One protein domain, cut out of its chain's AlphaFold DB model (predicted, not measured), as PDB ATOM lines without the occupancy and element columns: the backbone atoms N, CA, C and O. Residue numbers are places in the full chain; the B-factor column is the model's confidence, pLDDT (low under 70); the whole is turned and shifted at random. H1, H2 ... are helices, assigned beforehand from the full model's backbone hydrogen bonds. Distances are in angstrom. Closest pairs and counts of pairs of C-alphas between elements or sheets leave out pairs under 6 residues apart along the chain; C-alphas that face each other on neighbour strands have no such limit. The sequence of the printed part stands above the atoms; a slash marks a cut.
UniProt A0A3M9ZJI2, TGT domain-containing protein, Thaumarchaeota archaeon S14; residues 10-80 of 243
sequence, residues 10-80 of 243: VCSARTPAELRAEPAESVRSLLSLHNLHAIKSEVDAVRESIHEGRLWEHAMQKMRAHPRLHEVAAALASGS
ATOM      1  N   VAL A  10     161.465 126.143 104.065       93.88
ATOM      2  CA  VAL A  10     160.352 125.341 103.539       93.88
ATOM      3  C   VAL A  10     159.833 125.932 102.228       93.88
ATOM      4  O   VAL A  10     159.659 125.207 101.251       93.88
ATOM      5  N   CYS A  11     159.588 127.245 102.200       94.25
ATOM      6  CA  CYS A  11     158.979 127.936 101.063       94.25
ATOM      7  C   CYS A  11     159.952 128.173  99.902       94.25
ATOM      8  O   CYS A  11     159.500 128.307  98.770       94.25
ATOM      9  N   SER A  12     161.263 128.213 100.161       93.88
ATOM     10  CA  SER A  12     162.291 128.305  99.119       93.88
ATOM     11  C   SER A  12     162.569 126.963  98.442       93.88
ATOM     12  O   SER A  12     162.992 126.941  97.291       93.88
ATOM     13  N   ALA A  13     162.359 125.851  99.154       93.06
ATOM     14  CA  ALA A  13     162.667 124.509  98.661       93.06
ATOM     15  C   ALA A  13     161.480 123.797  97.998       93.06
ATOM     16  O   ALA A  13     161.692 122.787  97.332       93.06
ATOM     17  N   ARG A  14     160.241 124.262  98.211       91.69
ATOM     18  CA  ARG A  14     159.029 123.582  97.731       91.69
ATOM     19  C   ARG A  14     158.002 124.532  97.142       91.69
ATOM     20  O   ARG A  14     157.820 125.654  97.614       91.69
ATOM     21  N   THR A  15     157.232 124.030  96.181       93.19
ATOM     22  CA  THR A  15     156.056 124.719  95.638       93.19
ATOM     23  C   THR A  15     154.768 124.369  96.402       93.19
ATOM     24  O   THR A  15     154.674 123.319  97.047       93.19
ATOM     25  N   PRO A  16     153.702 125.197  96.314       93.88
ATOM     26  CA  PRO A  16     152.409 124.865  96.918       93.88
ATOM     27  C   PRO A  16     151.750 123.591  96.370       93.88
ATOM     28  O   PRO A  16     150.814 123.084  96.991       93.88
ATOM     29  N   ALA A  17     152.144 123.122  95.181       93.19
ATOM     30  CA  ALA A  17     151.650 121.874  94.601       93.19
ATOM     31  C   ALA A  17     152.384 120.666  95.198       93.19
ATOM     32  O   ALA A  17     151.726 119.735  95.652       93.19
ATOM     33  N   GLU A  18     153.715 120.731  95.285       92.81
ATOM     34  CA  GLU A  18     154.541 119.705  95.936       92.81
ATOM     35  C   GLU A  18     154.132 119.503  97.392       92.81
ATOM     36  O   GLU A  18     153.878 118.378  97.807       92.81
ATOM     37  N   LEU A  19     153.947 120.593  98.146       93.12
ATOM     38  CA  LEU A  19     153.528 120.501  99.544       93.12
ATOM     39  C   LEU A  19     152.153 119.829  99.703       93.12
ATOM     40  O   LEU A  19     151.897 119.210 100.723       93.12
ATOM     41  N   ARG A  20     151.256 119.930  98.715       91.69
ATOM     42  CA  ARG A  20     149.941 119.263  98.761       91.69
ATOM     43  C   ARG A  20     149.998 117.780  98.400       91.69
ATOM     44  O   ARG A  20     149.071 117.059  98.755       91.69
ATOM     45  N   ALA A  21     151.033 117.349  97.683       94.06
ATOM     46  CA  ALA A  21     151.234 115.955  97.295       94.06
ATOM     47  C   ALA A  21     151.929 115.122  98.390       94.06
ATOM     48  O   ALA A  21     151.939 113.895  98.317       94.06
ATOM     49  N   GLU A  22     152.503 115.778  99.400       93.56
ATOM     50  CA  GLU A  22     153.160 115.145 100.545       93.56
ATOM     51  C   GLU A  22     152.165 114.421 101.480       93.56
ATOM     52  O   GLU A  22     150.995 114.812 101.587       93.56
ATOM     53  N   PRO A  23     152.613 113.397 102.233       96.81
ATOM     54  CA  PRO A  23     151.797 112.754 103.260       96.81
ATOM     55  C   PRO A  23     151.338 113.743 104.338       96.81
ATOM     56  O   PRO A  23     152.090 114.631 104.737       96.81
ATOM     57  N   ALA A  24     150.137 113.544 104.890       95.12
ATOM     58  CA  ALA A  24     149.527 114.487 105.834       95.12
ATOM     59  C   ALA A  24     150.429 114.866 107.032       95.12
ATOM     60  O   ALA A  24     150.470 116.036 107.413       95.12
ATOM     61  N   GLU A  25     151.183 113.920 107.605       95.75
ATOM     62  CA  GLU A  25     152.121 114.209 108.707       95.75
ATOM     63  C   GLU A  25     153.334 115.049 108.266       95.75
ATOM     64  O   GLU A  25     153.776 115.939 108.998       95.75
ATOM     65  N   SER A  26     153.838 114.814 107.048       94.25
ATOM     66  CA  SER A  26     154.911 115.613 106.433       94.25
ATOM     67  C   SER A  26     154.432 117.050 106.230       94.25
ATOM     68  O   SER A  26     155.080 117.996 106.681       94.25
ATOM     69  N   VAL A  27     153.225 117.221 105.678       94.94
ATOM     70  CA  VAL A  27     152.597 118.538 105.487       94.94
ATOM     71  C   VAL A  27     152.464 119.292 106.804       94.94
ATOM     72  O   VAL A  27     152.860 120.454 106.882       94.94
ATOM     73  N   ARG A  28     151.944 118.647 107.856       95.50
ATOM     74  CA  ARG A  28     151.813 119.278 109.179       95.50
ATOM     75  C   ARG A  28     153.164 119.721 109.729       95.50
ATOM     76  O   ARG A  28     153.279 120.847 110.199       95.50
ATOM     77  N   SER A  29     154.180 118.867 109.636       96.25
ATOM     78  CA  SER A  29     155.526 119.171 110.132       96.25
ATOM     79  C   SER A  29     156.152 120.356 109.386       96.25
ATOM     80  O   SER A  29     156.655 121.288 110.013       96.25
ATOM     81  N   LEU A  30     156.052 120.370 108.053       96.00
ATOM     82  CA  LEU A  30     156.572 121.442 107.202       96.00
ATOM     83  C   LEU A  30     155.834 122.771 107.423       96.00
ATOM     84  O   LEU A  30     156.470 123.821 107.503       96.00
ATOM     85  N   LEU A  31     154.506 122.739 107.566       95.31
ATOM     86  CA  LEU A  31     153.716 123.932 107.884       95.31
ATOM     87  C   LEU A  31     154.030 124.471 109.282       95.31
ATOM     88  O   LEU A  31     154.159 125.681 109.447       95.31
ATOM     89  N   SER A  32     154.205 123.600 110.279       96.75
ATOM     90  CA  SER A  32     154.633 124.017 111.618       96.75
ATOM     91  C   SER A  32     156.003 124.690 111.582       96.75
ATOM     92  O   SER A  32     156.173 125.751 112.181       96.75
ATOM     93  N   LEU A  33     156.961 124.132 110.836       96.00
ATOM     94  CA  LEU A  33     158.287 124.728 110.668       96.00
ATOM     95  C   LEU A  33     158.207 126.101 109.984       96.00
ATOM     96  O   LEU A  33     158.789 127.068 110.473       96.00
ATOM     97  N   HIS A  34     157.424 126.222 108.908       95.50
ATOM     98  CA  HIS A  34     157.144 127.509 108.265       95.50
ATOM     99  C   HIS A  34     156.556 128.532 109.249       95.50
ATOM    100  O   HIS A  34     157.035 129.664 109.312       95.50
ATOM    101  N   ASN A  35     155.560 128.135 110.044       96.88
ATOM    102  CA  ASN A  35     154.918 129.012 111.021       96.88
ATOM    103  C   ASN A  35     155.905 129.488 112.096       96.88
ATOM    104  O   ASN A  35     155.893 130.664 112.456       96.88
ATOM    105  N   LEU A  36     156.788 128.609 112.581       97.50
ATOM    106  CA  LEU A  36     157.833 128.981 113.538       97.50
ATOM    107  C   LEU A  36     158.799 130.014 112.948       97.50
ATOM    108  O   LEU A  36     159.099 131.009 113.610       97.50
ATOM    109  N   HIS A  37     159.230 129.831 111.697       96.69
ATOM    110  CA  HIS A  37     160.053 130.818 110.990       96.69
ATOM    111  C   HIS A  37     159.329 132.151 110.809       96.69
ATOM    112  O   HIS A  37     159.916 133.202 111.059       96.69
ATOM    113  N   ALA A  38     158.050 132.125 110.427       96.69
ATOM    114  CA  ALA A  38     157.248 133.334 110.266       96.69
ATOM    115  C   ALA A  38     157.124 134.113 111.588       96.69
ATOM    116  O   ALA A  38     157.334 135.326 111.612       96.69
ATOM    117  N   ILE A  39     156.862 133.421 112.702       96.94
ATOM    118  CA  ILE A  39     156.794 134.028 114.041       96.94
ATOM    119  C   ILE A  39     158.155 134.597 114.450       96.94
ATOM    120  O   ILE A  39     158.231 135.738 114.908       96.94
ATOM    121  N   LYS A  40     159.239 133.832 114.271       97.38
ATOM    122  CA  LYS A  40     160.605 134.271 114.592       97.38
ATOM    123  C   LYS A  40     160.972 135.538 113.815       97.38
ATOM    124  O   LYS A  40     161.436 136.501 114.420       97.38
ATOM    125  N   SER A  41     160.711 135.542 112.508       96.81
ATOM    126  CA  SER A  41     160.967 136.686 111.631       96.81
ATOM    127  C   SER A  41     160.185 137.922 112.065       96.81
ATOM    128  O   SER A  41     160.723 139.023 111.999       96.81
ATOM    129  N   GLU A  42     158.939 137.762 112.513       97.50
ATOM    130  CA  GLU A  42     158.142 138.887 113.005       97.50
ATOM    131  C   GLU A  42     158.694 139.440 114.323       97.50
ATOM    132  O   GLU A  42     158.808 140.653 114.479       97.50
ATOM    133  N   VAL A  43     159.094 138.571 115.255       97.81
ATOM    134  CA  VAL A  43     159.723 138.993 116.518       97.81
ATOM    135  C   VAL A  43     161.013 139.768 116.257       97.81
ATOM    136  O   VAL A  43     161.242 140.804 116.882       97.81
ATOM    137  N   ASP A  44     161.848 139.290 115.337       98.06
ATOM    138  CA  ASP A  44     163.098 139.963 114.984       98.06
ATOM    139  C   ASP A  44     162.834 141.304 114.277       98.06
ATOM    140  O   ASP A  44     163.461 142.303 114.626       98.06
ATOM    141  N   ALA A  45     161.840 141.378 113.384       97.81
ATOM    142  CA  ALA A  45     161.422 142.635 112.756       97.81
ATOM    143  C   ALA A  45     160.907 143.659 113.783       97.81
ATOM    144  O   ALA A  45     161.254 144.837 113.716       97.81
ATOM    145  N   VAL A  46     160.126 143.218 114.777       98.00
ATOM    146  CA  VAL A  46     159.669 144.087 115.871       98.00
ATOM    147  C   VAL A  46     160.856 144.595 116.690       98.00
ATOM    148  O   VAL A  46     160.923 145.791 116.972       98.00
ATOM    149  N   ARG A  47     161.817 143.730 117.038       97.81
ATOM    150  CA  ARG A  47     163.036 144.129 117.766       97.81
ATOM    151  C   ARG A  47     163.831 145.183 117.002       97.81
ATOM    152  O   ARG A  47     164.202 146.193 117.598       97.81
ATOM    153  N   GLU A  48     164.021 144.984 115.703       97.00
ATOM    154  CA  GLU A  48     164.716 145.953 114.856       97.00
ATOM    155  C   GLU A  48     163.944 147.274 114.777       97.00
ATOM    156  O   GLU A  48     164.506 148.344 114.989       97.00
ATOM    157  N   SER A  49     162.618 147.221 114.610       96.31
ATOM    158  CA  SER A  49     161.789 148.431 114.595       96.31
ATOM    159  C   SER A  49     161.859 149.217 115.911       96.31
ATOM    160  O   SER A  49     161.791 150.446 115.899       96.31
ATOM    161  N   ILE A  50     162.029 148.547 117.057       93.75
ATOM    162  CA  ILE A  50     162.257 149.210 118.347       93.75
ATOM    163  C   ILE A  50     163.632 149.877 118.352       93.75
ATOM    164  O   ILE A  50     163.727 151.050 118.716       93.75
ATOM    165  N   HIS A  51     164.670 149.153 117.927       93.12
ATOM    166  CA  HIS A  51     166.040 149.660 117.865       93.12
ATOM    167  C   HIS A  51     166.151 150.911 116.979       93.12
ATOM    168  O   HIS A  51     166.742 151.911 117.385       93.12
ATOM    169  N   GLU A  52     165.499 150.908 115.815       92.81
ATOM    170  CA  GLU A  52     165.475 152.047 114.893       92.81
ATOM    171  C   GLU A  52     164.514 153.176 115.311       92.81
ATOM    172  O   GLU A  52     164.511 154.253 114.704       92.81
ATOM    173  N   GLY A  53     163.668 152.950 116.321       92.75
ATOM    174  CA  GLY A  53     162.626 153.888 116.743       92.75
ATOM    175  C   GLY A  53     161.403 153.944 115.816       92.75
ATOM    176  O   GLY A  53     160.620 154.891 115.902       92.75
ATOM    177  N   ARG A  54     161.207 152.933 114.966       93.81
ATOM    178  CA  ARG A  54     160.149 152.818 113.946       93.81
ATOM    179  C   ARG A  54     159.001 151.873 114.312       93.81
ATOM    180  O   ARG A  54     158.240 151.442 113.447       93.81
ATOM    181  N   LEU A  55     158.863 151.522 115.592       94.25
ATOM    182  CA  LEU A  55     157.815 150.600 116.043       94.25
ATOM    183  C   LEU A  55     156.402 151.082 115.668       94.25
ATOM    184  O   LEU A  55     155.542 150.264 115.350       94.25
ATOM    185  N   TRP A  56     156.157 152.396 115.681       93.69
ATOM    186  CA  TRP A  56     154.856 152.948 115.299       93.69
ATOM    187  C   TRP A  56     154.552 152.677 113.824       93.69
ATOM    188  O   TRP A  56     153.480 152.172 113.502       93.69
ATOM    189  N   GLU A  57     155.501 152.960 112.931       94.00
ATOM    190  CA  GLU A  57     155.389 152.688 111.499       94.00
ATOM    191  C   GLU A  57     155.150 151.197 111.232       94.00
ATOM    192  O   GLU A  57     154.232 150.849 110.487       94.00
ATOM    193  N   HIS A  58     155.923 150.324 111.888       95.38
ATOM    194  CA  HIS A  58     155.767 148.871 111.777       95.38
ATOM    195  C   HIS A  58     154.365 148.429 112.208       95.38
ATOM    196  O   HIS A  58     153.678 147.715 111.476       95.38
ATOM    197  N   ALA A  59     153.891 148.909 113.362       94.38
ATOM    198  CA  ALA A  59     152.560 148.592 113.866       94.38
ATOM    199  C   ALA A  59     151.450 149.084 112.922       94.38
ATOM    200  O   ALA A  59     150.541 148.317 112.605       94.38
ATOM    201  N   MET A  60     151.538 150.320 112.417       93.12
ATOM    202  CA  MET A  60     150.560 150.867 111.467       93.12
ATOM    203  C   MET A  60     150.518 150.062 110.164       93.12
ATOM    204  O   MET A  60     149.434 149.763 109.657       93.12
ATOM    205  N   GLN A  61     151.680 149.652 109.644       94.00
ATOM    206  CA  GLN A  61     151.760 148.798 108.462       94.00
ATOM    207  C   GLN A  61     151.054 147.455 108.698       94.00
ATOM    208  O   GLN A  61     150.279 147.012 107.849       94.00
ATOM    209  N   LYS A  62     151.262 146.828 109.863       94.75
ATOM    210  CA  LYS A  62     150.586 145.573 110.231       94.75
ATOM    211  C   LYS A  62     149.084 145.757 110.411       94.75
ATOM    212  O   LYS A  62     148.316 144.921 109.945       94.75
ATOM    213  N   MET A  63     148.652 146.860 111.016       93.69
ATOM    214  CA  MET A  63     147.231 147.143 111.230       93.69
ATOM    215  C   MET A  63     146.450 147.284 109.921       93.69
ATOM    216  O   MET A  63     145.277 146.924 109.865       93.69
ATOM    217  N   ARG A  64     147.102 147.722 108.839       92.69
ATOM    218  CA  ARG A  64     146.491 147.817 107.503       92.69
ATOM    219  C   ARG A  64     146.303 146.466 106.798       92.69
ATOM    220  O   ARG A  64     145.711 146.441 105.724       92.69
ATOM    221  N   ALA A  65     146.736 145.348 107.387       94.19
ATOM    222  CA  ALA A  65     146.558 144.017 106.801       94.19
ATOM    223  C   ALA A  65     145.086 143.564 106.732       94.19
ATOM    224  O   ALA A  65     144.743 142.730 105.897       94.19
ATOM    225  N   HIS A  66     144.211 144.084 107.602       95.25
ATOM    226  CA  HIS A  66     142.789 143.734 107.609       95.25
ATOM    227  C   HIS A  66     141.934 144.876 108.191       95.25
ATOM    228  O   HIS A  66     142.319 145.424 109.222       95.25
ATOM    229  N   PRO A  67     140.741 145.194 107.640       93.50
ATOM    230  CA  PRO A  67     139.894 146.287 108.139       93.50
ATOM    231  C   PRO A  67     139.600 146.224 109.647       93.50
ATOM    232  O   PRO A  67     139.801 147.202 110.355       93.50
ATOM    233  N   ARG A  68     139.239 145.042 110.168       92.94
ATOM    234  CA  ARG A  68     139.008 144.844 111.616       92.94
ATOM    235  C   ARG A  68     140.255 145.042 112.482       92.94
ATOM    236  O   ARG A  68     140.134 145.370 113.653       92.94
ATOM    237  N   LEU A  69     141.447 144.807 111.933       92.31
ATOM    238  CA  LEU A  69     142.690 145.084 112.651       92.31
ATOM    239  C   LEU A  69     143.019 146.580 112.596       92.31
ATOM    240  O   LEU A  69     143.537 147.130 113.560       92.31
ATOM    241  N   HIS A  70     142.664 147.252 111.501       92.19
ATOM    242  CA  HIS A  70     142.839 148.691 111.359       92.19
ATOM    243  C   HIS A  70     141.991 149.497 112.353       92.19
ATOM    244  O   HIS A  70     142.431 150.551 112.798       92.19
ATOM    245  N   GLU A  71     140.844 148.975 112.798       91.19
ATOM    246  CA  GLU A  71     140.063 149.567 113.899       91.19
ATOM    247  C   GLU A  71     140.907 149.775 115.178       91.19
ATOM    248  O   GLU A  71     140.689 150.732 115.924       91.19
ATOM    249  N   VAL A  72     141.939 148.949 115.399       90.12
ATOM    250  CA  VAL A  72     142.868 149.082 116.535       90.12
ATOM    251  C   VAL A  72     143.712 150.358 116.443       90.12
ATOM    252  O   VAL A  72     144.110 150.887 117.479       90.12
ATOM    253  N   ALA A  73     143.943 150.916 115.249       87.88
ATOM    254  CA  ALA A  73     144.683 152.170 115.096       87.88
ATOM    255  C   ALA A  73     143.993 153.328 115.840       87.88
ATOM    256  O   ALA A  73     144.656 154.133 116.496       87.88
ATOM    257  N   ALA A  74     142.656 153.365 115.829       85.06
ATOM    258  CA  ALA A  74     141.888 154.353 116.581       85.06
ATOM    259  C   ALA A  74     142.027 154.159 118.102       85.06
ATOM    260  O   ALA A  74     142.176 155.133 118.842       85.06
ATOM    261  N   ALA A  75     142.039 152.907 118.573       87.12
ATOM    262  CA  ALA A  75     142.265 152.585 119.983       87.12
ATOM    263  C   ALA A  75     143.696 152.926 120.439       87.12
ATOM    264  O   ALA A  75     143.902 153.428 121.543       87.12
ATOM    265  N   LEU A  76     144.693 152.721 119.573       87.50
ATOM    266  CA  LEU A  76     146.071 153.136 119.834       87.50
ATOM    267  C   LEU A  76     146.168 154.663 119.947       87.50
ATOM    268  O   LEU A  76     146.815 155.191 120.853       87.50
ATOM    269  N   ALA A  77     145.484 155.377 119.053       83.75
ATOM    270  CA  ALA A  77     145.447 156.830 119.052       83.75
ATOM    271  C   ALA A  77     144.816 157.395 120.337       83.75
ATOM    272  O   ALA A  77     145.361 158.337 120.923       83.75
ATOM    273  N   SER A  78     143.714 156.814 120.820       84.12
ATOM    274  CA  SER A  78     143.080 157.235 122.079       84.12
ATOM    275  C   SER A  78     143.930 156.873 123.304       84.12
ATOM    276  O   SER A  78     144.085 157.699 124.204       84.12
ATOM    277  N   GLY A  79     144.568 155.698 123.297       82.62
ATOM    278  CA  GLY A  79     145.445 155.199 124.362       82.62
ATOM    279  C   GLY A  79     146.873 155.758 124.379       82.62
ATOM    280  O   GLY A  79     147.657 155.414 125.263       82.62
ATOM    281  N   SER A  80     147.242 156.633 123.444       80.75
ATOM    282  CA  SER A  80     148.631 157.107 123.282       80.75
ATOM    283  C   SER A  80     149.214 157.832 124.503       80.75
ATOM    284  O   SER A  80     150.434 157.867 124.654       80.75
TER     285      SER A  80
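Overview. This is residues 10 to 80 of the 243 residues of the protein "TGT domain-containing protein" of Thaumarchaeota archaeon S14 (UniProt A0A3M9ZJI2). One long helix, H3, makes a shaft with a small group of parts at each end: near its first residues the two short helices H1 and H2, and past its last residues H4 and H5, where the chain folds back twice in a zigzag. The shaft's stretch between these groups, residues 38 to 44, stands free. The printed part has 71 residues with five named helices, in the order H1, H2, H3, H4, H5, and no named strand; the class is all helix. The whole is only just extended, close to loose, with a radius of gyration of the C-alphas of 16.9 A, and its elongated outline spans 49 by 28 by 17 A.

Along the chain. Find C-alpha 24 at (149.527, 114.487, 105.834); from there H3 runs through residues 24 to 51, 40.7 A from first to last C-alpha, to C-alpha 51 at (166.040, 149.660, 117.865). Before it in the chain you meet H1, residues 10 to 13, and H2, residues 18 to 21, four residues each. After it come H4, residues 55 to 63, 12.1 A long, and H5, residues 67 to 80, 20.6 A long, which ends at C-alpha 80 at (148.631, 157.107, 123.282).

Arrangement. Start at H3 and look at its residues 30 to 34, which alone touch H1; the closest C-alphas, those of Val 10 and His 34, are 6.1 A apart. H2 is close to H3 but not clearly touching, the closest C-alphas being those of Leu 19 and Val 27 at 6.3 A. H1 and H2 are apart from each other. Farther along H3, residues 46 to 49 alone touch H4, with the C-alphas of Ser 49 and Leu 55 closest at 4.8 A. H3 and H4 form a helical hairpin, running opposite ways at a steep tilt of 38 degrees. H4 and H5 form a second helical hairpin, opposite ways at a shallow tilt of 31 degrees. H5 touches H4 with residues 69 to 73 alone; the closest C-alphas, those of Met 63 and His 70, are 4.7 A apart. H3 and H5 are apart. In H3 and H4 every O i to N i+4 pair is within hydrogen-bond range, in H5 6 of 10 are, and H1 and H2 are too short for such a pair.

Size, cuts and confidence. Look to Pro 23 and Ser 78 for the two C-alphas farthest apart, 49.1 A. The printed residues run from 10 to 80 without a gap, and the four links between the helices are tight. Residues 12 to 17 also stand free. The mean pLDDT of the printed part is 93.6, that of H5 is 88, and no printed residue is under 70.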